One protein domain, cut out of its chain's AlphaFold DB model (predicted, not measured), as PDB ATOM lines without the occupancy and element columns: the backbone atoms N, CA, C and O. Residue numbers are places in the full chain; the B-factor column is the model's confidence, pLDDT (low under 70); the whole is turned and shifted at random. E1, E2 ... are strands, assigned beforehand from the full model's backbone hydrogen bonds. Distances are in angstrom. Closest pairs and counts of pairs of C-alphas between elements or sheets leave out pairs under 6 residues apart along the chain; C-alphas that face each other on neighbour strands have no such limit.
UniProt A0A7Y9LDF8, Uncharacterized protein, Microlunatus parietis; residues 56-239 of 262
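What this domain is: This is residues 56 to 239 of the 262 residues of an uncharacterized protein of Microlunatus parietis (UniProt A0A7Y9LDF8). Two twisted sheets make a sandwich, two sheets face to face, with their strands running nearly along each other; they come close at E2 and E3 and spread apart at E6 and E7. A small hairpin, E16 and E17, lies at one side, where E16 comes near E12. The printed part has 184 residues and 17 named strands, E1 to E17 in chain order, with no named helix; the class is all strand. One sheet is branched, with E11 at the branch; the other is mixed, in the order E7 E6 E5 E4 E3 E14 E15. The whole is compact, with a radius of gyration of the C-alphas of 16.0 A and spans of 48 by 40 by 27 A.

How they stand to each other: In the branched sheet, E11, residues 160 to 170, bends by 88 degrees at residue 165. On one side of it is parallel E1, residues 64 to 68, with N 67 and O 161 at 2.8 A, and on the other side antiparallel E10, residues 148 to 156, with N 154 and O 162 at 2.8 A. Staggered along E11, its residues 167 to 170 pair with E12, residues 173 to 176; N 168 and O 175 are 2.9 A apart. E8, residues 132 to 136, E9, residues 139 to 145, E10, E11 and E12 form a meander, each strand the antiparallel neighbour of the one before. E2, residues 71 to 75, makes a hairpin with E1, with N 66 and O 73 at 2.8 A, and has parallel E13, residues 190 to 192, on its other side. In the second sheet, E3, residues 81 to 87, E4, 90 to 98, E5, 101 to 109, E6, 115 to 120, and E7, 123 to 126, form another meander; N 94 of E4 and O 105 of E5 are 2.8 A apart. E14, residues 196 to 200, is parallel to E3, with N 86 and O 198 at 2.9 A, and to edge strand E15, residues 209 to 213. Between the sheets, the closest C-alphas of E2 and E3 are those of Phe 73 and Gly 84, 5.6 A apart. E16, residues 218 to 220, and E17, residues 229 to 231, are a hairpin.

Where its parts are: E5 is 26.3 A long, E10 23.5 A, E11 23.4 A and E4 20.8 A. E1 begins at C-alpha 64 (178.618, 203.173, 187.243), and E17 ends at C-alpha 231 (209.216, 183.872, 188.401).

The domain as a whole: The two C-alphas farthest apart, of Gly 78 and Asp 225, are 48.6 A apart. The printed part has no cut, and its long link is E12 to E13. Mean pLDDT of the printed part is 76.4; residues 220 to 239 are among those under 70.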
ATOM      1  N   ALA A  56     182.044 206.163 170.333       64.56
ATOM      2  CA  ALA A  56     181.634 206.849 171.555       64.56
ATOM      3  C   ALA A  56     180.452 206.140 172.233       64.56
ATOM      4  O   ALA A  56     179.402 205.937 171.621       64.56
ATOM      5  N   MET A  57     180.604 205.816 173.517       62.56
ATOM      6  CA  MET A  57     179.557 205.197 174.334       62.56
ATOM      7  C   MET A  57     178.901 206.199 175.289       62.56
ATOM      8  O   MET A  57     179.550 207.096 175.829       62.56
ATOM      9  N   ALA A  58     177.598 206.030 175.517       65.94
ATOM     10  CA  ALA A  58     176.822 206.849 176.442       65.94
ATOM     11  C   ALA A  58     176.462 206.047 177.702       65.94
ATOM     12  O   ALA A  58     175.802 205.010 177.617       65.94
ATOM     13  N   TYR A  59     176.869 206.556 178.865       67.25
ATOM     14  CA  TYR A  59     176.470 206.063 180.185       67.25
ATOM     15  C   TYR A  59     175.591 207.111 180.874       67.25
ATOM     16  O   TYR A  59     175.769 208.308 180.640       67.25
ATOM     17  N   GLY A  60     174.629 206.659 181.680       62.69
ATOM     18  CA  GLY A  60     173.692 207.541 182.386       62.69
ATOM     19  C   GLY A  60     174.279 208.135 183.668       62.69
ATOM     20  O   GLY A  60     175.363 207.754 184.090       62.69
ATOM     21  N   ASP A  61     173.528 209.025 184.314       63.41
ATOM     22  CA  ASP A  61     174.012 209.930 185.379       63.41
ATOM     23  C   ASP A  61     174.069 209.300 186.797       63.41
ATOM     24  O   ASP A  61     174.186 209.997 187.809       63.41
ATOM     25  N   ASN A  62     173.919 207.977 186.890       70.62
ATOM     26  CA  ASN A  62     173.861 207.220 188.145       70.62
ATOM     27  C   ASN A  62     175.212 206.562 188.478       70.62
ATOM     28  O   ASN A  62     176.184 206.704 187.754       70.62
ATOM     29  N   ALA A  63     175.296 205.809 189.581       81.38
ATOM     30  CA  ALA A  63     176.491 205.010 189.862       81.38
ATOM     31  C   ALA A  63     176.836 204.106 188.664       81.38
ATOM     32  O   ALA A  63     175.952 203.457 188.108       81.38
ATOM     33  N   ILE A  64     178.119 204.053 188.301       86.31
ATOM     34  CA  ILE A  64     178.618 203.173 187.243       86.31
ATOM     35  C   ILE A  64     179.409 202.035 187.871       86.31
ATOM     36  O   ILE A  64     180.253 202.249 188.745       86.31
ATOM     37  N   THR A  65     179.101 200.824 187.431       89.31
ATOM     38  CA  THR A  65     179.728 199.593 187.899       89.31
ATOM     39  C   THR A  65     180.526 198.986 186.768       89.31
ATOM     40  O   THR A  65     180.019 198.796 185.663       89.31
ATOM     41  N   VAL A  66     181.770 198.633 187.046       88.44
ATOM     42  CA  VAL A  66     182.558 197.812 186.139       88.44
ATOM     43  C   VAL A  66     182.827 196.468 186.763       88.44
ATOM     44  O   VAL A  66     183.259 196.361 187.904       88.44
ATOM     45  N   GLU A  67     182.524 195.432 186.004       89.38
ATOM     46  CA  GLU A  67     182.654 194.054 186.423       89.38
ATOM     47  C   GLU A  67     183.848 193.448 185.699       89.38
ATOM     48  O   GLU A  67     183.916 193.476 184.472       89.38
ATOM     49  N   ILE A  68     184.807 192.921 186.452       87.44
ATOM     50  CA  ILE A  68     185.917 192.139 185.915       87.44
ATOM     51  C   ILE A  68     185.771 190.732 186.473       87.44
ATOM     52  O   ILE A  68     185.999 190.493 187.663       87.44
ATOM     53  N   GLY A  69     185.350 189.800 185.620       84.06
ATOM     54  CA  GLY A  69     185.038 188.449 186.056       84.06
ATOM     55  C   GLY A  69     183.823 188.410 186.972       84.06
ATOM     56  O   GLY A  69     182.710 188.638 186.536       84.06
ATOM     57  N   THR A  70     184.045 188.119 188.254       84.06
ATOM     58  CA  THR A  70     182.996 188.136 189.295       84.06
ATOM     59  C   THR A  70     183.232 189.230 190.337       84.06
ATOM     60  O   THR A  70     182.682 189.175 191.435       84.06
ATOM     61  N   THR A  71     184.104 190.187 190.024       87.44
ATOM     62  CA  THR A  71     184.468 191.287 190.914       87.44
ATOM     63  C   THR A  71     183.886 192.593 190.396       87.44
ATOM     64  O   THR A  71     184.085 192.944 189.235       87.44
ATOM     65  N   GLU A  72     183.194 193.318 191.271       90.94
ATOM     66  CA  GLU A  72     182.528 194.581 190.968       90.94
ATOM     67  C   GLU A  72     183.340 195.775 191.486       90.94
ATOM     68  O   GLU A  72     183.831 195.793 192.618       90.94
ATOM     69  N   PHE A  73     183.429 196.799 190.647       91.31
ATOM     70  CA  PHE A  73     184.121 198.057 190.874       91.31
ATOM     71  C   PHE A  73     183.134 199.202 190.661       91.31
ATOM     72  O   PHE A  73     182.798 199.519 189.519       91.31
ATOM     73  N   THR A  74     182.664 199.828 191.739       89.75
ATOM     74  CA  THR A  74     181.552 200.786 191.657       89.75
ATOM     75  C   THR A  74     181.990 202.198 192.012       89.75
ATOM     76  O   THR A  74     182.419 202.481 193.135       89.75
ATOM     77  N   LEU A  75     181.793 203.124 191.072       87.75
ATOM     78  CA  LEU A  75     181.874 204.552 191.345       87.75
ATOM     79  C   LEU A  75     180.555 205.026 191.954       87.75
ATOM     80  O   LEU A  75     179.546 205.175 191.260       87.75
ATOM     81  N   LYS A  76     180.565 205.272 193.266       82.38
ATOM     82  CA  LYS A  76     179.386 205.759 193.987       82.38
ATOM     83  C   LYS A  76     179.022 207.188 193.599       82.38
ATOM     84  O   LYS A  76     179.872 208.018 193.280       82.38
ATOM     85  N   ARG A  77     177.732 207.499 193.742       78.38
ATOM     86  CA  ARG A  77     177.208 208.862 193.617       78.38
ATOM     87  C   ARG A  77     177.972 209.817 194.542       78.38
ATOM     88  O   ARG A  77     178.190 209.513 195.711       78.38
ATOM     89  N   GLY A  78     178.362 210.974 194.011       78.19
ATOM     90  CA  GLY A  78     179.137 211.990 194.734       78.19
ATOM     91  C   GLY A  78     180.656 211.817 194.639       78.19
ATOM     92  O   GLY A  78     181.386 212.772 194.901       78.19
ATOM     93  N   MET A  79     181.149 210.656 194.194       81.12
ATOM     94  CA  MET A  79     182.560 210.483 193.854       81.12
ATOM     95  C   MET A  79     182.823 210.961 192.427       81.12
ATOM     96  O   MET A  79     182.049 210.700 191.508       81.12
ATOM     97  N   LYS A  80     183.952 211.643 192.227       85.50
ATOM     98  CA  LYS A  80     184.354 212.134 190.901       85.50
ATOM     99  C   LYS A  80     185.133 211.106 190.088       85.50
ATOM    100  O   LYS A  80     185.273 211.287 188.884       85.50
ATOM    101  N   ARG A  81     185.698 210.082 190.732       86.56
ATOM    102  CA  ARG A  81     186.590 209.106 190.097       86.56
ATOM    103  C   ARG A  81     186.771 207.852 190.939       86.56
ATOM    104  O   ARG A  81     186.606 207.908 192.157       86.56
ATOM    105  N   PHE A  82     187.161 206.773 190.277       87.94
ATOM    106  CA  PHE A  82     187.533 205.502 190.879       87.94
ATOM    107  C   PHE A  82     188.429 204.713 189.912       87.94
ATOM    108  O   PHE A  82     188.108 204.596 188.729       87.94
ATOM    109  N   VAL A  83     189.546 204.167 190.394       90.38
ATOM    110  CA  VAL A  83     190.417 203.268 189.617       90.38
ATOM    111  C   VAL A  83     190.152 201.835 190.069       90.38
ATOM    112  O   VAL A  83     190.434 201.489 191.205       90.38
ATOM    113  N   GLY A  84     189.617 200.955 189.224       89.88
ATOM    114  CA  GLY A  84     189.355 199.584 189.687       89.88
ATOM    115  C   GLY A  84     190.642 198.807 189.924       89.88
ATOM    116  O   GLY A  84     190.848 198.268 191.009       89.88
ATOM    117  N   VAL A  85     191.532 198.811 188.934       89.75
ATOM    118  CA  VAL A  85     192.790 198.063 188.975       89.75
ATOM    119  C   VAL A  85     193.930 198.942 188.479       89.75
ATOM    120  O   VAL A  85     193.858 199.504 187.385       89.75
ATOM    121  N   VAL A  86     195.002 199.019 189.264       90.56
ATOM    122  CA  VAL A  86     196.262 199.664 188.888       90.56
ATOM    123  C   VAL A  86     197.421 198.692 189.062       90.56
ATOM    124  O   VAL A  86     197.549 198.040 190.095       90.56
ATOM    125  N   VAL A  87     198.284 198.605 188.051       90.12
ATOM    126  CA  VAL A  87     199.463 197.733 188.054       90.12
ATOM    127  C   VAL A  87     200.699 198.572 187.770       90.12
ATOM    128  O   VAL A  87     200.768 199.219 186.732       90.12
ATOM    129  N   HIS A  88     201.668 198.605 188.685       87.38
ATOM    130  CA  HIS A  88     202.895 199.410 188.563       87.38
ATOM    131  C   HIS A  88     202.638 200.893 188.227       87.38
ATOM    132  O   HIS A  88     203.402 201.545 187.522       87.38
ATOM    133  N   GLY A  89     201.516 201.426 188.712       85.56
ATOM    134  CA  GLY A  89     201.086 202.798 188.448       85.56
ATOM    135  C   GLY A  89     200.361 202.982 187.118       85.56
ATOM    136  O   GLY A  89     200.007 204.105 186.806       85.56
ATOM    137  N   ILE A  90     200.097 201.928 186.351       87.56
ATOM    138  CA  ILE A  90     199.300 201.990 185.123       87.56
ATOM    139  C   ILE A  90     197.859 201.578 185.460       87.56
ATOM    140  O   ILE A  90     197.643 200.433 185.874       87.56
ATOM    141  N   PRO A  91     196.865 202.479 185.339       89.81
ATOM    142  CA  PRO A  91     195.468 202.126 185.558       89.81
ATOM    143  C   PRO A  91     194.984 201.254 184.397       89.81
ATOM    144  O   PRO A  91     194.905 201.717 183.263       89.81
ATOM    145  N   LEU A  92     194.650 199.994 184.677       89.06
ATOM    146  CA  LEU A  92     194.079 199.088 183.671       89.06
ATOM    147  C   LEU A  92     192.599 199.356 183.448       89.06
ATOM    148  O   LEU A  92     192.078 199.141 182.358       89.06
ATOM    149  N   PHE A  93     191.933 199.850 184.487       89.06
ATOM    150  CA  PHE A  93     190.546 200.259 184.437       89.06
ATOM    151  C   PHE A  93     190.313 201.456 185.362       89.06
ATOM    152  O   PHE A  93     190.729 201.445 186.524       89.06
ATOM    153  N   SER A  94     189.601 202.466 184.874       90.25
ATOM    154  CA  SER A  94     189.175 203.610 185.667       90.25
ATOM    155  C   SER A  94     187.862 204.190 185.165       90.25
ATOM    156  O   SER A  94     187.472 204.035 184.009       90.25
ATOM    157  N   THR A  95     187.182 204.894 186.055       87.69
ATOM    158  CA  THR A  95     186.002 205.671 185.718       87.69
ATOM    159  C   THR A  95     186.053 207.025 186.409       87.69
ATOM    160  O   THR A  95     186.593 207.162 187.511       87.69
ATOM    161  N   ARG A  96     185.514 208.046 185.749       88.44
ATOM    162  CA  ARG A  96     185.422 209.412 186.262       88.44
ATOM    163  C   ARG A  96     184.123 210.072 185.822       88.44
ATOM    164  O   ARG A  96     183.540 209.682 184.818       88.44
ATOM    165  N   VAL A  97     183.693 211.086 186.562       84.44
ATOM    166  CA  VAL A  97     182.579 211.956 186.174       84.44
ATOM    167  C   VAL A  97     183.138 213.287 185.698       84.44
ATOM    168  O   VAL A  97     183.859 213.964 186.435       84.44
ATOM    169  N   GLU A  98     182.784 213.683 184.480       84.12
ATOM    170  CA  GLU A  98     183.114 214.989 183.909       84.12
ATOM    171  C   GLU A  98     181.861 215.604 183.291       84.12
ATOM    172  O   GLU A  98     181.169 214.962 182.504       84.12
ATOM    173  N   SER A  99     181.537 216.840 183.679       82.00
ATOM    174  CA  SER A  99     180.348 217.555 183.189       82.00
ATOM    175  C   SER A  99     179.046 216.743 183.302       82.00
ATOM    176  O   SER A  99     178.207 216.769 182.407       82.00
ATOM    177  N   GLY A 100     178.900 215.982 184.394       75.75
ATOM    178  CA  GLY A 100     177.738 215.124 184.655       75.75
ATOM    179  C   GLY A 100     177.732 213.786 183.910       75.75
ATOM    180  O   GLY A 100     176.835 212.990 184.139       75.75
ATOM    181  N   ARG A 101     178.731 213.506 183.064       79.31
ATOM    182  CA  ARG A 101     178.823 212.261 182.291       79.31
ATOM    183  C   ARG A 101     179.816 211.300 182.914       79.31
ATOM    184  O   ARG A 101     180.910 211.704 183.314       79.31
ATOM    185  N   HIS A 102     179.459 210.022 182.929       82.62
ATOM    186  CA  HIS A 102     180.375 208.953 183.295       82.62
ATOM    187  C   HIS A 102     181.290 208.640 182.120       82.62
ATOM    188  O   HIS A 102     180.829 208.305 181.030       82.62
ATOM    189  N   LEU A 103     182.587 208.767 182.362       85.62
ATOM    190  CA  LEU A 103     183.649 208.427 181.437       85.62
ATOM    191  C   LEU A 103     184.346 207.180 181.957       85.62
ATOM    192  O   LEU A 103     184.743 207.100 183.124       85.62
ATOM    193  N   VAL A 104     184.452 206.193 181.085       85.88
ATOM    194  CA  VAL A 104     185.060 204.903 181.351       85.88
ATOM    195  C   VAL A 104     186.323 204.804 180.524       85.88
ATOM    196  O   VAL A 104     186.291 205.049 179.321       85.88
ATOM    197  N   SER A 105     187.416 204.423 181.174       88.12
ATOM    198  CA  SER A 105     188.681 204.156 180.511       88.12
ATOM    199  C   SER A 105     189.222 202.789 180.913       88.12
ATOM    200  O   SER A 105     189.206 202.426 182.091       88.12
ATOM    201  N   ALA A 106     189.721 202.027 179.950       87.75
ATOM    202  CA  ALA A 106     190.352 200.737 180.170       87.75
ATOM    203  C   ALA A 106     191.473 200.511 179.159       87.75
ATOM    204  O   ALA A 106     191.366 200.914 178.004       87.75
ATOM    205  N   VAL A 107     192.526 199.818 179.570       87.06
ATOM    206  CA  VAL A 107     193.594 199.395 178.666       87.06
ATOM    207  C   VAL A 107     193.842 197.907 178.829       87.06
ATOM    208  O   VAL A 107     193.955 197.389 179.939       87.06
ATOM    209  N   VAL A 108     193.920 197.216 177.697       84.25
ATOM    210  CA  VAL A 108     194.278 195.801 177.629       84.25
ATOM    211  C   VAL A 108     195.579 195.701 176.860       84.25
ATOM    212  O   VAL A 108     195.641 196.066 175.684       84.25
ATOM    213  N   LEU A 109     196.621 195.234 177.541       84.50
ATOM    214  CA  LEU A 109     197.951 195.047 176.973       84.50
ATOM    215  C   LEU A 109     198.208 193.560 176.713       84.50
ATOM    216  O   LEU A 109     197.544 192.696 177.287       84.50
ATOM    217  N   ASP A 110     199.181 193.266 175.856       77.75
ATOM    218  CA  ASP A 110     199.765 191.930 175.727       77.75
ATOM    219  C   ASP A 110     200.992 191.750 176.644       77.75
ATOM    220  O   ASP A 110     201.344 192.624 177.440       77.75
ATOM    221  N   LEU A 111     201.659 190.596 176.537       74.38
ATOM    222  CA  LEU A 111     202.881 190.287 177.292       74.38
ATOM    223  C   LEU A 111     204.060 191.219 176.967       74.38
ATOM    224  O   LEU A 111     204.925 191.418 177.815       74.38
ATOM    225  N   ALA A 112     204.079 191.814 175.773       77.50
ATOM    226  CA  ALA A 112     205.073 192.797 175.355       77.50
ATOM    227  C   ALA A 112     204.655 194.240 175.714       77.50
ATOM    228  O   ALA A 112     205.241 195.200 175.205       77.50
ATOM    229  N   ASN A 113     203.638 194.399 176.574       81.44
ATOM    230  CA  ASN A 113     203.035 195.675 176.960       81.44
ATOM    231  C   ASN A 113     202.495 196.500 175.779       81.44
ATOM    232  O   ASN A 113     202.352 197.718 175.879       81.44
ATOM    233  N   GLN A 114     202.171 195.858 174.656       80.62
ATOM    234  CA  GLN A 114     201.550 196.530 173.522       80.62
ATOM    235  C   GLN A 114     200.040 196.590 173.719       80.62
ATOM    236  O   GLN A 114     199.403 195.595 174.074       80.62
ATOM    237  N   VAL A 115     199.451 197.751 173.438       81.19
ATOM    238  CA  VAL A 115     198.005 197.969 173.543       81.19
ATOM    239  C   VAL A 115     197.269 197.125 172.504       81.19
ATOM    240  O   VAL A 115     197.451 197.292 171.298       81.19
ATOM    241  N   GLN A 116     196.412 196.230 172.987       78.38
ATOM    242  CA  GLN A 116     195.511 195.427 172.162       78.38
ATOM    243  C   GLN A 116     194.144 196.096 172.029       78.38
ATOM    244  O   GLN A 116     193.549 196.071 170.949       78.38
ATOM    245  N   LEU A 117     193.680 196.713 173.118       81.50
ATOM    246  CA  LEU A 117     192.464 197.510 173.194       81.50
ATOM    247  C   LEU A 117     192.673 198.689 174.139       81.50
ATOM    248  O   LEU A 117     193.261 198.550 175.214       81.50
ATOM    249  N   LEU A 118     192.133 199.828 173.734       85.50
ATOM    250  CA  LEU A 118     192.022 201.038 174.518       85.50
ATOM    251  C   LEU A 118     190.561 201.481 174.508       85.50
ATOM    252  O   LEU A 118     189.972 201.707 173.459       85.50
ATOM    253  N   LEU A 119     189.992 201.616 175.690       84.50
ATOM    254  CA  LEU A 119     188.800 202.399 175.927       84.50
ATOM    255  C   LEU A 119     189.274 203.695 176.588       84.50
ATOM    256  O   LEU A 119     189.828 203.638 177.680       84.50
ATOM    257  N   ASP A 120     189.121 204.830 175.922       86.56
ATOM    258  CA  ASP A 120     189.571 206.137 176.411       86.56
ATOM    259  C   ASP A 120     188.366 207.067 176.510       86.56
ATOM    260  O   ASP A 120     187.786 207.435 175.495       86.56
ATOM    261  N   ASP A 121     187.936 207.376 177.732       87.19
ATOM    262  CA  ASP A 121     186.771 208.221 178.013       87.19
ATOM    263  C   ASP A 121     185.543 207.886 177.135       87.19
ATOM    264  O   ASP A 121     184.972 208.735 176.451       87.19
ATOM    265  N   ASN A 122     185.112 206.621 177.189       82.94
ATOM    266  CA  ASN A 122     184.020 206.037 176.398       82.94
ATOM    267  C   ASN A 122     184.300 205.856 174.901       82.94
ATOM    268  O   ASN A 122     183.403 205.412 174.186       82.94
ATOM    269  N   GLU A 123     185.502 206.167 174.424       80.50
ATOM    270  CA  GLU A 123     185.911 205.953 173.043       80.50
ATOM    271  C   GLU A 123     186.673 204.632 172.900       80.50
ATOM    272  O   GLU A 123     187.767 204.455 173.436       80.50
ATOM    273  N   LEU A 124     186.097 203.686 172.163       82.12
ATOM    274  CA  LEU A 124     186.727 202.393 171.915       82.12
ATOM    275  C   LEU A 124     187.692 202.446 170.718       82.12
ATOM    276  O   LEU A 124     187.289 202.809 169.614       82.12
ATOM    277  N   ARG A 125     188.934 201.993 170.921       80.56
ATOM    278  CA  ARG A 125     189.984 201.807 169.906       80.56
ATOM    279  C   ARG A 125     190.654 200.443 170.092       80.56
ATOM    280  O   ARG A 125     190.948 200.030 171.209       80.56
ATOM    281  N   PHE A 126     190.947 199.735 169.009       77.12
ATOM    282  CA  PHE A 126     191.672 198.461 169.070       77.12
ATOM    283  C   PHE A 126     192.626 198.308 167.888       77.12
ATOM    284  O   PHE A 126     192.496 198.987 166.866       77.12
ATOM    285  N   LYS A 127     193.624 197.437 168.058       71.38
ATOM    286  CA  LYS A 127     194.658 197.179 167.053       71.38
ATOM    287  C   LYS A 127     194.071 196.409 165.865       71.38
ATOM    288  O   LYS A 127     193.322 195.458 166.050       71.38
ATOM    289  N   THR A 128     194.449 196.771 164.643       59.53
ATOM    290  CA  THR A 128     193.934 196.138 163.409       59.53
ATOM    291  C   THR A 128     194.580 194.787 163.081       59.53
ATOM    292  O   THR A 128     194.089 194.075 162.214       59.53
ATOM    293  N   ARG A 129     195.661 194.405 163.782       61.34
ATOM    294  CA  ARG A 129     196.397 193.140 163.563       61.34
ATOM    295  C   ARG A 129     195.823 191.924 164.307       61.34
ATOM    296  O   ARG A 129     196.458 190.874 164.302       61.34
ATOM    297  N   HIS A 130     194.680 192.058 164.977       61.50
ATOM    298  CA  HIS A 130     194.009 190.915 165.607       61.50
ATOM    299  C   HIS A 130     193.426 189.984 164.547       61.50
ATOM    300  O   HIS A 130     193.017 190.449 163.488       61.50
ATOM    301  N   TRP A 131     193.372 188.681 164.842       60.16
ATOM    302  CA  TRP A 131     192.782 187.692 163.933       60.16
ATOM    303  C   TRP A 131     191.331 188.044 163.603       60.16
ATOM    304  O   TRP A 131     190.923 187.981 162.448       60.16
ATOM    305  N   ASP A 132     190.567 188.415 164.633       71.12
ATOM    306  CA  ASP A 132     189.179 188.838 164.501       71.12
ATOM    307  C   ASP A 132     188.769 189.725 165.689       71.12
ATOM    308  O   ASP A 132     189.094 189.430 166.849       71.12
ATOM    309  N   ALA A 133     188.075 190.820 165.390       77.12
ATOM    310  CA  ALA A 133     187.487 191.735 166.357       77.12
ATOM    311  C   ALA A 133     186.029 191.966 165.961       77.12
ATOM    312  O   ALA A 133     185.728 192.608 164.955       77.12
ATOM    313  N   GLU A 134     185.123 191.442 166.775       82.75
ATOM    314  CA  GLU A 134     183.702 191.374 166.473       82.75
ATOM    315  C   GLU A 134     182.924 192.204 167.492       82.75
ATOM    316  O   GLU A 134     183.035 191.991 168.701       82.75
ATOM    317  N   PHE A 135     182.128 193.156 167.007       81.50
ATOM    318  CA  PHE A 135     181.219 193.946 167.831       81.50
ATOM    319  C   PHE A 135     179.773 193.610 167.454       81.50
ATOM    320  O   PHE A 135     179.223 194.176 166.509       81.50
ATOM    321  N   ILE A 136     179.157 192.667 168.176       83.88
ATOM    322  CA  ILE A 136     177.759 192.261 167.964       83.88
ATOM    323  C   ILE A 136     176.892 192.788 169.101       83.88
ATOM    324  O   ILE A 136     177.094 192.461 170.274       83.88
ATOM    325  N   GLY A 137     175.874 193.572 168.738       86.56
ATOM    326  CA  GLY A 137     174.960 194.195 169.689       86.56
ATOM    327  C   GLY A 137     175.723 195.127 170.625       86.56
ATOM    328  O   GLY A 137     176.168 196.192 170.214       86.56
ATOM    329  N   SER A 138     175.887 194.706 171.878       86.25
ATOM    330  CA  SER A 138     176.654 195.428 172.896       86.25
ATOM    331  C   SER A 138     177.898 194.679 173.381       86.25
ATOM    332  O   SER A 138     178.464 195.022 174.419       86.25
ATOM    333  N   THR A 139     178.316 193.632 172.667       88.81
ATOM    334  CA  THR A 139     179.451 192.787 173.049       88.81
ATOM    335  C   THR A 139     180.584 192.928 172.046       88.81
ATOM    336  O   THR A 139     180.431 192.576 170.879       88.81
ATOM    337  N   LEU A 140     181.738 193.383 172.527       86.44
ATOM    338  CA  LEU A 140     183.003 193.322 171.812       86.44
ATOM    339  C   LEU A 140     183.725 192.021 172.160       86.44
ATOM    340  O   LEU A 140     183.936 191.737 173.337       86.44
ATOM    341  N   THR A 141     184.165 191.274 171.155       87.56
ATOM    342  CA  THR A 141     185.014 190.089 171.310       87.56
ATOM    343  C   THR A 141     186.274 190.246 170.468       87.56
ATOM    344  O   THR A 141     186.182 190.490 169.272       87.56
ATOM    345  N   ILE A 142     187.447 190.074 171.078       83.25
ATOM    346  CA  ILE A 142     188.751 190.095 170.398       83.25
ATOM    347  C   ILE A 142     189.401 188.719 170.514       83.25
ATOM    348  O   ILE A 142     189.457 188.130 171.604       83.25
ATOM    349  N   ARG A 143     189.908 188.205 169.389       81.75
ATOM    350  CA  ARG A 143     190.502 186.868 169.280       81.75
ATOM    351  C   ARG A 143     191.933 186.923 168.746       81.75
ATOM    352  O   ARG A 143     192.222 187.681 167.824       81.75
ATOM    353  N   HIS A 144     192.801 186.064 169.285       73.12
ATOM    354  CA  HIS A 144     194.143 185.830 168.727       73.12
ATOM    355  C   HIS A 144     194.115 184.801 167.586       73.12
ATOM    356  O   HIS A 144     194.992 184.762 166.730       73.12
ATOM    357  N   GLY A 145     193.101 183.942 167.583       73.69
ATOM    358  CA  GLY A 145     192.929 182.882 166.604       73.69
ATOM    359  C   GLY A 145     191.604 182.151 166.806       73.69
ATOM    360  O   GLY A 145     190.809 182.517 167.685       73.69
ATOM    361  N   PRO A 146     191.345 181.095 166.022       73.50
ATOM    362  CA  PRO A 146     190.130 180.302 166.150       73.50
ATOM    363  C   PRO A 146     189.943 179.799 167.588       73.50
ATOM    364  O   PRO A 146     190.785 179.088 168.125       73.50
ATOM    365  N   ARG A 147     188.813 180.168 168.210       74.50
ATOM    366  CA  ARG A 147     188.427 179.818 169.597       74.50
ATOM    367  C   ARG A 147     189.302 180.408 170.721       74.50
ATOM    368  O   ARG A 147     188.953 180.209 171.883       74.50
ATOM    369  N   ASP A 148     190.335 181.192 170.416       76.62
ATOM    370  CA  ASP A 148     191.175 181.864 171.421       76.62
ATOM    371  C   ASP A 148     190.705 183.307 171.658       76.62
ATOM    372  O   ASP A 148     191.145 184.249 170.997       76.62
ATOM    373  N   VAL A 149     189.738 183.466 172.570       79.25
ATOM    374  CA  VAL A 149     189.225 184.777 173.004       79.25
ATOM    375  C   VAL A 149     190.209 185.396 173.989       79.25
ATOM    376  O   VAL A 149     190.345 184.915 175.116       79.25
ATOM    377  N   ILE A 150     190.849 186.489 173.580       79.00
ATOM    378  CA  ILE A 150     191.752 187.267 174.437       79.00
ATOM    379  C   ILE A 150     190.940 188.120 175.403       79.00
ATOM    380  O   ILE A 150     191.304 188.262 176.569       79.00
ATOM    381  N   LEU A 151     189.852 188.697 174.897       83.81
ATOM    382  CA  LEU A 151     189.041 189.663 175.606       83.81
ATOM    383  C   LEU A 151     187.611 189.613 175.084       83.81
ATOM    384  O   LEU A 151     187.379 189.583 173.875       83.81
ATOM    385  N   ARG A 152     186.656 189.668 176.000       88.56
ATOM    386  CA  ARG A 152     185.264 189.930 175.694       88.56
ATOM    387  C   ARG A 152     184.710 190.920 176.714       88.56
ATOM    388  O   ARG A 152     184.894 190.775 177.923       88.56
ATOM    389  N   VAL A 153     184.114 191.984 176.187       87.19
ATOM    390  CA  VAL A 153     183.576 193.106 176.956       87.19
ATOM    391  C   VAL A 153     182.140 193.332 176.529       87.19
ATOM    392  O   VAL A 153     181.855 193.457 175.340       87.19
ATOM    393  N   ARG A 154     181.235 193.402 177.498       89.69
ATOM    394  CA  ARG A 154     179.826 193.711 177.289       89.69
ATOM    395  C   ARG A 154     179.509 195.078 177.869       89.69
ATOM    396  O   ARG A 154     179.726 195.332 179.054       89.69
ATOM    397  N   PHE A 155     178.961 195.945 177.036       85.75
ATOM    398  CA  PHE A 155     178.544 197.288 177.405       85.75
ATOM    399  C   PHE A 155     177.054 197.266 177.741       85.75
ATOM    400  O   PHE A 155     176.195 197.229 176.866       85.75
ATOM    401  N   SER A 156     176.729 197.244 179.030       85.62
ATOM    402  CA  SER A 156     175.348 197.235 179.513       85.62
ATOM    403  C   SER A 156     174.982 198.636 179.983       85.62
ATOM    404  O   SER A 156     174.941 198.921 181.179       85.62
ATOM    405  N   ALA A 157     174.754 199.533 179.023       78.25
ATOM    406  CA  ALA A 157     174.238 200.863 179.323       78.25
ATOM    407  C   ALA A 157     172.888 200.761 180.076       78.25
ATOM    408  O   ALA A 157     172.110 199.842 179.806       78.25
ATOM    409  N   PRO A 158     172.590 201.689 181.004       78.38
ATOM    410  CA  PRO A 158     173.322 202.933 181.253       78.38
ATOM    411  C   PRO A 158     174.439 202.846 182.304       78.38
ATOM    412  O   PRO A 158     175.157 203.829 182.456       78.38
ATOM    413  N   ASP A 159     174.586 201.738 183.036       85.38
ATOM    414  CA  ASP A 159     175.314 201.723 184.316       85.38
ATOM    415  C   ASP A 159     176.442 200.683 184.416       85.38
ATOM    416  O   ASP A 159     177.108 200.625 185.452       85.38
ATOM    417  N   ARG A 160     176.675 199.862 183.380       87.69
ATOM    418  CA  ARG A 160     177.591 198.718 183.472       87.69
ATOM    419  C   ARG A 160     178.541 198.521 182.297       87.69
ATOM    420  O   ARG A 160     178.161 198.596 181.128       87.69
ATOM    421  N   VAL A 161     179.775 198.137 182.630       87.62
ATOM    422  CA  VAL A 161     180.761 197.566 181.695       87.62
ATOM    423  C   VAL A 161     181.265 196.252 182.266       87.62
ATOM    424  O   VAL A 161     181.721 196.218 183.401       87.62
ATOM    425  N   ILE A 162     181.167 195.168 181.505       88.94
ATOM    426  CA  ILE A 162     181.408 193.816 182.013       88.94
ATOM    427  C   ILE A 162     182.499 193.145 181.180       88.94
ATOM    428  O   ILE A 162     182.292 192.836 180.011       88.94
ATOM    429  N   PHE A 163     183.651 192.900 181.792       87.06
ATOM    430  CA  PHE A 163     184.765 192.124 181.255       87.06
ATOM    431  C   PHE A 163     184.564 190.652 181.631       87.06
ATOM    432  O   PHE A 163     185.068 190.170 182.649       87.06
ATOM    433  N   ASP A 164     183.777 189.942 180.826       82.88
ATOM    434  CA  ASP A 164     183.337 188.578 181.135       82.88
ATOM    435  C   ASP A 164     184.402 187.514 180.833       82.88
ATOM    436  O   ASP A 164     184.386 186.427 181.409       82.88
ATOM    437  N   ARG A 165     185.349 187.823 179.946       83.94
ATOM    438  CA  ARG A 165     186.516 186.993 179.656       83.94
ATOM    439  C   ARG A 165     187.685 187.883 179.273       83.94
ATOM    440  O   ARG A 165     187.534 188.794 178.469       83.94
ATOM    441  N   GLY A 166     188.856 187.608 179.818       79.81
ATOM    442  CA  GLY A 166     190.006 188.462 179.611       79.81
ATOM    443  C   GLY A 166     191.239 187.927 180.310       79.81
ATOM    444  O   GLY A 166     191.155 187.407 181.421       79.81
ATOM    445  N   ARG A 167     192.390 188.104 179.666       80.38
ATOM    446  CA  ARG A 167     193.697 188.058 180.326       80.38
ATOM    447  C   ARG A 167     194.255 189.471 180.302       80.38
ATOM    448  O   ARG A 167     194.749 189.920 179.271       80.38
ATOM    449  N   LEU A 168     194.099 190.201 181.404       83.25
ATOM    450  CA  LEU A 168     194.630 191.557 181.511       83.25
ATOM    451  C   LEU A 168     196.104 191.448 181.891       83.25
ATOM    452  O   LEU A 168     196.435 190.947 182.967       83.25
ATOM    453  N   MET A 169     196.976 191.894 180.992       85.06
ATOM    454  CA  MET A 169     198.416 191.901 181.211       85.06
ATOM    455  C   MET A 169     198.918 193.314 181.452       85.06
ATOM    456  O   MET A 169     198.442 194.264 180.835       85.06
ATOM    457  N   CYS A 170     199.879 193.456 182.363       87.94
ATOM    458  CA  CYS A 170     200.635 194.690 182.535       87.94
ATOM    459  C   CYS A 170     201.962 194.416 183.237       87.94
ATOM    460  O   CYS A 170     201.982 193.934 184.371       87.94
ATOM    461  N   ASN A 171     203.080 194.729 182.580       86.31
ATOM    462  CA  ASN A 171     204.434 194.553 183.114       86.31
ATOM    463  C   ASN A 171     204.661 193.140 183.692       86.31
ATOM    464  O   ASN A 171     205.180 192.982 184.799       86.31
ATOM    465  N   GLY A 172     204.199 192.118 182.964       82.38
ATOM    466  CA  GLY A 172     204.283 190.707 183.357       82.38
ATOM    467  C   GLY A 172     203.251 190.244 184.395       82.38
ATOM    468  O   GLY A 172     203.168 189.049 184.658       82.38
ATOM    469  N   VAL A 173     202.437 191.130 184.976       85.25
ATOM    470  CA  VAL A 173     201.375 190.758 185.931       85.25
ATOM    471  C   VAL A 173     200.115 190.366 185.177       85.25
ATOM    472  O   VAL A 173     199.569 191.192 184.445       85.25
ATOM    473  N   GLU A 174     199.659 189.125 185.365       85.06
ATOM    474  CA  GLU A 174     198.446 188.579 184.739       85.06
ATOM    475  C   GLU A 174     197.282 188.551 185.710       85.06
ATOM    476  O   GLU A 174     197.373 187.987 186.802       85.06
ATOM    477  N   ILE A 175     196.181 189.140 185.258       83.50
ATOM    478  CA  ILE A 175     194.884 189.091 185.910       83.50
ATOM    479  C   ILE A 175     193.938 188.341 184.977       83.50
ATOM    480  O   ILE A 175     193.603 188.816 183.888       83.50
ATOM    481  N   ASP A 176     193.507 187.168 185.423       82.44
ATOM    482  CA  ASP A 176     192.543 186.339 184.708       82.44
ATOM    483  C   ASP A 176     191.125 186.677 185.177       82.44
ATOM    484  O   ASP A 176     190.775 186.465 186.342       82.44
ATOM    485  N   THR A 177     190.291 187.186 184.268       77.56
ATOM    486  CA  THR A 177     188.908 187.539 184.607       77.56
ATOM    487  C   THR A 177     188.020 186.305 184.787       77.56
ATOM    488  O   THR A 177     186.984 186.396 185.436       77.56
ATOM    489  N   ALA A 178     188.407 185.124 184.288       67.88
ATOM    490  CA  ALA A 178     187.662 183.887 184.539       67.88
ATOM    491  C   ALA A 178     187.921 183.314 185.946       67.88
ATOM    492  O   ALA A 178     187.191 182.429 186.396       67.88
ATOM    493  N   GLY A 179     188.943 183.816 186.648       60.00
ATOM    494  CA  GLY A 179     189.291 183.398 188.003       60.00
ATOM    495  C   GLY A 179     189.796 181.957 188.110       60.00
ATOM    496  O   GLY A 179     189.657 181.371 189.182       60.00
ATOM    497  N   GLN A 180     190.330 181.366 187.030       52.72
ATOM    498  CA  GLN A 180     190.639 179.930 186.993       52.72
ATOM    499  C   GLN A 180     192.121 179.574 186.797       52.72
ATOM    500  O   GLN A 180     192.462 178.429 187.083       52.72
ATOM    501  N   ALA A 181     193.013 180.478 186.358       52.50
ATOM    502  CA  ALA A 181     194.393 180.047 186.058       52.50
ATOM    503  C   ALA A 181     195.539 181.067 186.256       52.50
ATOM    504  O   ALA A 181     196.698 180.702 186.048       52.50
ATOM    505  N   GLY A 182     195.271 182.320 186.639       57.84
ATOM    506  CA  GLY A 182     196.317 183.339 186.841       57.84
ATOM    507  C   GLY A 182     196.878 183.391 188.275       57.84
ATOM    508  O   GLY A 182     196.167 183.030 189.213       57.84
ATOM    509  N   PRO A 183     198.112 183.899 188.492       61.34
ATOM    510  CA  PRO A 183     198.665 184.110 189.838       61.34
ATOM    511  C   PRO A 183     197.874 185.151 190.646       61.34
ATOM    512  O   PRO A 183     197.910 185.132 191.875       61.34
ATOM    513  N   PHE A 184     197.138 186.036 189.966       66.94
ATOM    514  CA  PHE A 184     196.180 186.952 190.573       66.94
ATOM    515  C   PHE A 184     194.780 186.650 190.046       66.94
ATOM    516  O   PHE A 184     194.417 187.028 188.932       66.94
ATOM    517  N   ALA A 185     193.993 185.974 190.877       66.75
ATOM    518  CA  ALA A 185     192.573 185.758 190.663       66.75
ATOM    519  C   ALA A 185     191.800 186.441 191.794       66.75
ATOM    520  O   ALA A 185     191.993 186.132 192.970       66.75
ATOM    521  N   PHE A 186     190.917 187.370 191.442       71.00
ATOM    522  CA  PHE A 186     189.957 187.949 192.374       71.00
ATOM    523  C   PHE A 186     188.551 187.598 191.915       71.00
ATOM    524  O   PHE A 186     188.161 187.840 190.771       71.00
ATOM    525  N   SER A 187     187.787 187.001 192.820       74.38
ATOM    526  CA  SER A 187     186.427 186.571 192.541       74.38
ATOM    527  C   SER A 187     185.484 187.036 193.638       74.38
ATOM    528  O   SER A 187     185.888 187.208 194.791       74.38
ATOM    529  N   ARG A 188     184.224 187.262 193.256       80.62
ATOM    530  CA  ARG A 188     183.099 187.568 194.154       80.62
ATOM    531  C   ARG A 188     183.393 188.695 195.151       80.62
ATOM    532  O   ARG A 188     182.976 188.633 196.303       80.62
ATOM    533  N   SER A 189     184.137 189.703 194.711       84.69
ATOM    534  CA  SER A 189     184.548 190.839 195.534       84.69
ATOM    535  C   SER A 189     183.842 192.113 195.078       84.69
ATOM    536  O   SER A 189     183.521 192.255 193.900       84.69
ATOM    537  N   LYS A 190     183.598 193.045 196.001       88.31
ATOM    538  CA  LYS A 190     183.022 194.360 195.691       88.31
ATOM    539  C   LYS A 190     183.926 195.454 196.228       88.31
ATOM    540  O   LYS A 190     184.289 195.434 197.403       88.31
ATOM    541  N   PHE A 191     184.275 196.399 195.367       88.00
ATOM    542  CA  PHE A 191     185.145 197.518 195.693       88.00
ATOM    543  C   PHE A 191     184.418 198.839 195.471       88.00
ATOM    544  O   PHE A 191     183.930 199.125 194.377       88.00
ATOM    545  N   GLU A 192     184.373 199.651 196.525       82.94
ATOM    546  CA  GLU A 192     183.689 200.940 196.551       82.94
ATOM    547  C   GLU A 192     184.491 201.929 197.415       82.94
ATOM    548  O   GLU A 192     185.067 201.540 198.431       82.94
ATOM    549  N   GLY A 193     184.485 203.220 197.072       65.44
ATOM    550  CA  GLY A 193     184.774 204.284 198.046       65.44
ATOM    551  C   GLY A 193     186.236 204.690 198.294       65.44
ATOM    552  O   GLY A 193     186.441 205.578 199.115       65.44
ATOM    553  N   ARG A 194     187.230 204.115 197.604       71.06
ATOM    554  CA  ARG A 194     188.650 204.546 197.662       71.06
ATOM    555  C   ARG A 194     189.147 205.097 196.326       71.06
ATOM    556  O   ARG A 194     188.427 205.025 195.335       71.06
ATOM    557  N   ASP A 195     190.366 205.639 196.285       80.94
ATOM    558  CA  ASP A 195     190.993 206.055 195.021       80.94
ATOM    559  C   ASP A 195     191.170 204.857 194.071       80.94
ATOM    560  O   ASP A 195     190.922 204.994 192.866       80.94
ATOM    561  N   ALA A 196     191.539 203.685 194.612       87.12
ATOM    562  CA  ALA A 196     191.625 202.441 193.860       87.12
ATOM    563  C   ALA A 196     190.965 201.224 194.539       87.12
ATOM    564  O   ALA A 196     190.937 201.097 195.762       87.12
ATOM    565  N   GLY A 197     190.470 200.276 193.742       89.38
ATOM    566  CA  GLY A 197     190.045 198.962 194.227       89.38
ATOM    567  C   GLY A 197     191.249 198.079 194.551       89.38
ATOM    568  O   GLY A 197     191.450 197.681 195.698       89.38
ATOM    569  N   ILE A 198     192.077 197.812 193.542       89.31
ATOM    570  CA  ILE A 198     193.230 196.913 193.619       89.31
ATOM    571  C   ILE A 198     194.481 197.623 193.097       89.31
ATOM    572  O   ILE A 198     194.481 198.143 191.981       89.31
ATOM    573  N   ALA A 199     195.560 197.585 193.878       90.25
ATOM    574  CA  ALA A 199     196.884 198.071 193.507       90.25
ATOM    575  C   ALA A 199     197.923 196.940 193.551       90.25
ATOM    576  O   ALA A 199     198.164 196.343 194.602       90.25
ATOM    577  N   LEU A 200     198.534 196.646 192.403       88.88
ATOM    578  CA  LEU A 200     199.536 195.596 192.235       88.88
ATOM    579  C   LEU A 200     200.885 196.187 191.813       88.88
ATOM    580  O   LEU A 200     200.965 197.003 190.893       88.88
ATOM    581  N   GLY A 201     201.961 195.705 192.427       86.50
ATOM    582  CA  GLY A 201     203.326 196.125 192.151       86.50
ATOM    583  C   GLY A 201     203.766 197.377 192.914       86.50
ATOM    584  O   GLY A 201     203.055 197.937 193.751       86.50
ATOM    585  N   LEU A 202     204.987 197.822 192.618       81.94
ATOM    586  CA  LEU A 202     205.542 199.055 193.170       81.94
ATOM    587  C   LEU A 202     204.944 200.283 192.478       81.94
ATOM    588  O   LEU A 202     204.837 200.341 191.252       81.94
ATOM    589  N   HIS A 203     204.608 201.292 193.278       80.75
ATOM    590  CA  HIS A 203     204.077 202.565 192.808       80.75
ATOM    591  C   HIS A 203     204.978 203.693 193.305       80.75
ATOM    592  O   HIS A 203     205.287 203.762 194.492       80.75
ATOM    593  N   ALA A 204     205.367 204.608 192.412       76.06
ATOM    594  CA  ALA A 204     206.202 205.760 192.770       76.06
ATOM    595  C   ALA A 204     205.531 206.701 193.791       76.06
ATOM    596  O   ALA A 204     206.196 207.511 194.431       76.06
ATOM    597  N   LYS A 205     204.203 206.620 193.920       76.44
ATOM    598  CA  LYS A 205     203.403 207.359 194.896       76.44
ATOM    599  C   LYS A 205     202.454 206.395 195.588       76.44
ATOM    600  O   LYS A 205     201.985 205.448 194.958       76.44
ATOM    601  N   ALA A 206     202.163 206.657 196.859       76.69
ATOM    602  CA  ALA A 206     201.163 205.897 197.593       76.69
ATOM    603  C   ALA A 206     199.807 205.998 196.878       76.69
ATOM    604  O   ALA A 206     199.369 207.090 196.515       76.69
ATOM    605  N   ILE A 207     199.173 204.848 196.662       80.19
ATOM    606  CA  ILE A 207     197.818 204.744 196.126       80.19
ATOM    607  C   ILE A 207     196.938 204.243 197.265       80.19
ATOM    608  O   ILE A 207     197.223 203.183 197.829       80.19
ATOM    609  N   ASP A 208     195.887 204.991 197.596       84.00
ATOM    610  CA  ASP A 208     194.863 204.525 198.529       84.00
ATOM    611  C   ASP A 208     193.993 203.469 197.839       84.00
ATOM    612  O   ASP A 208     193.039 203.774 197.120       84.00
ATOM    613  N   ALA A 209     194.396 202.209 198.002       85.62
ATOM    614  CA  ALA A 209     193.730 201.053 197.425       85.62
ATOM    615  C   ALA A 209     193.069 200.205 198.511       85.62
ATOM    616  O   ALA A 209     193.610 200.063 199.610       85.62
ATOM    617  N   SER A 210     191.919 199.603 198.209       87.12
ATOM    618  CA  SER A 210     191.272 198.651 199.124       87.12
ATOM    619  C   SER A 210     192.096 197.374 199.300       87.12
ATOM    620  O   SER A 210     192.154 196.827 200.400       87.12
ATOM    621  N   LEU A 211     192.761 196.918 198.236       85.38
ATOM    622  CA  LEU A 211     193.697 195.797 198.260       85.38
ATOM    623  C   LEU A 211     195.029 196.202 197.633       85.38
ATOM    624  O   LEU A 211     195.055 196.809 196.563       85.38
ATOM    625  N   ARG A 212     196.138 195.832 198.286       84.38
ATOM    626  CA  ARG A 212     197.488 196.143 197.817       84.38
ATOM    627  C   ARG A 212     198.430 194.944 197.920       84.38
ATOM    628  O   ARG A 212     198.501 194.293 198.962       84.38
ATOM    629  N   ALA A 213     199.189 194.699 196.857       83.44
ATOM    630  CA  ALA A 213     200.301 193.751 196.845       83.44
ATOM    631  C   ALA A 213     201.489 194.372 196.105       83.44
ATOM    632  O   ALA A 213     201.365 194.715 194.936       83.44
ATOM    633  N   GLU A 214     202.630 194.541 196.772       79.56
ATOM    634  CA  GLU A 214     203.805 195.206 196.183       79.56
ATOM    635  C   GLU A 214     204.734 194.222 195.460       79.56
ATOM    636  O   GLU A 214     205.221 194.515 194.369       79.56
ATOM    637  N   ASN A 215     204.919 193.031 196.033       78.25
ATOM    638  CA  ASN A 215     205.696 191.955 195.424       78.25
ATOM    639  C   ASN A 215     204.751 191.023 194.672       78.25
ATOM    640  O   ASN A 215     204.005 190.254 195.282       78.25
ATOM    641  N   VAL A 216     204.759 191.137 193.347       79.62
ATOM    642  CA  VAL A 216     203.825 190.430 192.473       79.62
ATOM    643  C   VAL A 216     204.555 189.468 191.551       79.62
ATOM    644  O   VAL A 216     205.592 189.806 190.985       79.62
ATOM    645  N   ILE A 217     203.997 188.265 191.394       76.75
ATOM    646  CA  ILE A 217     204.502 187.253 190.464       76.75
ATOM    647  C   ILE A 217     204.387 187.798 189.040       76.75
ATOM    648  O   ILE A 217     203.357 188.366 188.666       76.75
ATOM    649  N   ARG A 218     205.449 187.619 188.251       75.69
ATOM    650  CA  ARG A 218     205.512 188.081 186.864       75.69
ATOM    651  C   ARG A 218     205.732 186.917 185.913       75.69
ATOM    652  O   ARG A 218     206.469 185.976 186.214       75.69
ATOM    653  N   LYS A 219     205.077 187.009 184.765       71.25
ATOM    654  CA  LYS A 219     205.314 186.164 183.606       71.25
ATOM    655  C   LYS A 219     206.479 186.740 182.815       71.25
ATOM    656  O   LYS A 219     206.450 187.921 182.472       71.25
ATOM    657  N   GLU A 220     207.456 185.904 182.498       62.41
ATOM    658  CA  GLU A 220     208.511 186.223 181.535       62.41
ATOM    659  C   GLU A 220     208.420 185.260 180.341       62.41
ATOM    660  O   GLU A 220     208.119 184.073 180.504       62.41
ATOM    661  N   GLY A 221     208.632 185.782 179.131       53.09
ATOM    662  CA  GLY A 221     208.598 185.011 177.883       53.09
ATOM    663  C   GLY A 221     208.072 185.813 176.689       53.09
ATOM    664  O   GLY A 221     207.274 186.736 176.847       53.09
ATOM    665  N   ASN A 222     208.524 185.454 175.485       42.31
ATOM    666  CA  ASN A 222     208.096 186.051 174.218       42.31
ATOM    667  C   ASN A 222     207.008 185.161 173.589       42.31
ATOM    668  O   ASN A 222     207.180 183.948 173.561       42.31
ATOM    669  N   TRP A 223     205.907 185.719 173.064       38.78
ATOM    670  CA  TRP A 223     204.780 184.926 172.512       38.78
ATOM    671  C   TRP A 223     205.202 183.982 171.368       38.78
ATOM    672  O   TRP A 223     204.534 182.988 171.102       38.78
ATOM    673  N   SER A 224     206.310 184.299 170.689       38.62
ATOM    674  CA  SER A 224     206.872 183.529 169.576       38.62
ATOM    675  C   SER A 224     207.709 182.319 169.996       38.62
ATOM    676  O   SER A 224     208.045 181.505 169.138       38.62
ATOM    677  N   ASP A 225     208.055 182.191 171.277       34.12
ATOM    678  CA  ASP A 225     208.867 181.095 171.789       34.12
ATOM    679  C   ASP A 225     208.069 180.397 172.893       34.12
ATOM    680  O   ASP A 225     207.689 181.008 173.888       34.12
ATOM    681  N   ASN A 226     207.750 179.119 172.706       33.12
ATOM    682  CA  ASN A 226     206.775 178.357 173.502       33.12
ATOM    683  C   ASN A 226     207.261 178.041 174.945       33.12
ATOM    684  O   ASN A 226     206.895 177.025 175.536       33.12
ATOM    685  N   ARG A 227     208.132 178.887 175.510       33.19
ATOM    686  CA  ARG A 227     208.758 178.799 176.831       33.19
ATOM    687  C   ARG A 227     208.325 180.000 177.669       33.19
ATOM    688  O   ARG A 227     209.057 180.975 177.805       33.19
ATOM    689  N   VAL A 228     207.115 179.935 178.215       42.75
ATOM    690  CA  VAL A 228     206.597 180.960 179.130       42.75
ATOM    691  C   VAL A 228     206.626 180.404 180.552       42.75
ATOM    692  O   VAL A 228     206.069 179.336 180.803       42.75
ATOM    693  N   GLY A 229     207.284 181.112 181.473       41.84
ATOM    694  CA  GLY A 229     207.450 180.703 182.872       41.84
ATOM    695  C   GLY A 229     207.042 181.798 183.859       41.84
ATOM    696  O   GLY A 229     206.968 182.977 183.506       41.84
ATOM    697  N   TRP A 230     206.768 181.407 185.104       43.31
ATOM    698  CA  TRP A 230     206.504 182.326 186.215       43.31
ATOM    699  C   TRP A 230     207.743 182.428 187.098       43.31
ATOM    700  O   TRP A 230     208.231 181.407 187.581       43.31
ATOM    701  N   LEU A 231     208.223 183.645 187.354       43.81
ATOM    702  CA  LEU A 231     209.216 183.872 188.401       43.81
ATOM    703  C   LEU A 231     208.495 184.244 189.697       43.81
ATOM    704  O   LEU A 231     207.809 185.268 189.780       43.81
ATOM    705  N   ALA A 232     208.649 183.400 190.715       37.19
ATOM    706  CA  ALA A 232     208.239 183.735 192.068       37.19
ATOM    707  C   ALA A 232     209.231 184.759 192.636       37.19
ATOM    708  O   ALA A 232     210.405 184.459 192.826       37.19
ATOM    709  N   SER A 233     208.752 185.971 192.906       40.22
ATOM    710  CA  SER A 233     209.376 186.856 193.892       40.22
ATOM    711  C   SER A 233     208.535 186.789 195.166       40.22
ATOM    712  O   SER A 233     207.324 186.584 195.079       40.22
ATOM    713  N   ASP A 234     209.167 186.904 196.337       32.84
ATOM    714  CA  ASP A 234     208.529 186.739 197.650       32.84
ATOM    715  C   ASP A 234     207.270 187.608 197.797       32.84
ATOM    716  O   ASP A 234     207.349 188.807 198.083       32.84
ATOM    717  N   VAL A 235     206.091 187.006 197.615       36.28
ATOM    718  CA  VAL A 235     204.802 187.701 197.687       36.28
ATOM    719  C   VAL A 235     204.536 188.108 199.134       36.28
ATOM    720  O   VAL A 235     204.222 187.278 199.985       36.28
ATOM    721  N   ARG A 236     204.624 189.408 199.421       32.50
ATOM    722  CA  ARG A 236     204.108 190.007 200.656       32.50
ATOM    723  C   ARG A 236     202.831 190.769 200.317       32.50
ATOM    724  O   ARG A 236     202.880 191.832 199.702       32.50
ATOM    725  N   SER A 237     201.680 190.218 200.696       36.56
ATOM    726  CA  SER A 237     200.404 190.936 200.676       36.56
ATOM    727  C   SER A 237     200.221 191.674 202.000       36.56
ATOM    728  O   SER A 237     200.288 191.055 203.061       36.56
ATOM    729  N   SER A 238     199.948 192.975 201.955       35.38
ATOM    730  CA  SER A 238     199.580 193.756 203.138       35.38
ATOM    731  C   SER A 238     198.225 194.412 202.906       35.38
ATOM    732  O   SER A 238     198.071 195.209 201.980       35.38
ATOM    733  N   VAL A 239     197.244 194.117 203.758       33.97
ATOM    734  CA  VAL A 239     195.964 194.836 203.775       33.97
ATOM    735  C   VAL A 239     196.175 196.132 204.555       33.97
ATOM    736  O   VAL A 239     196.266 196.114 205.779       33.97
TER     737      VAL A 239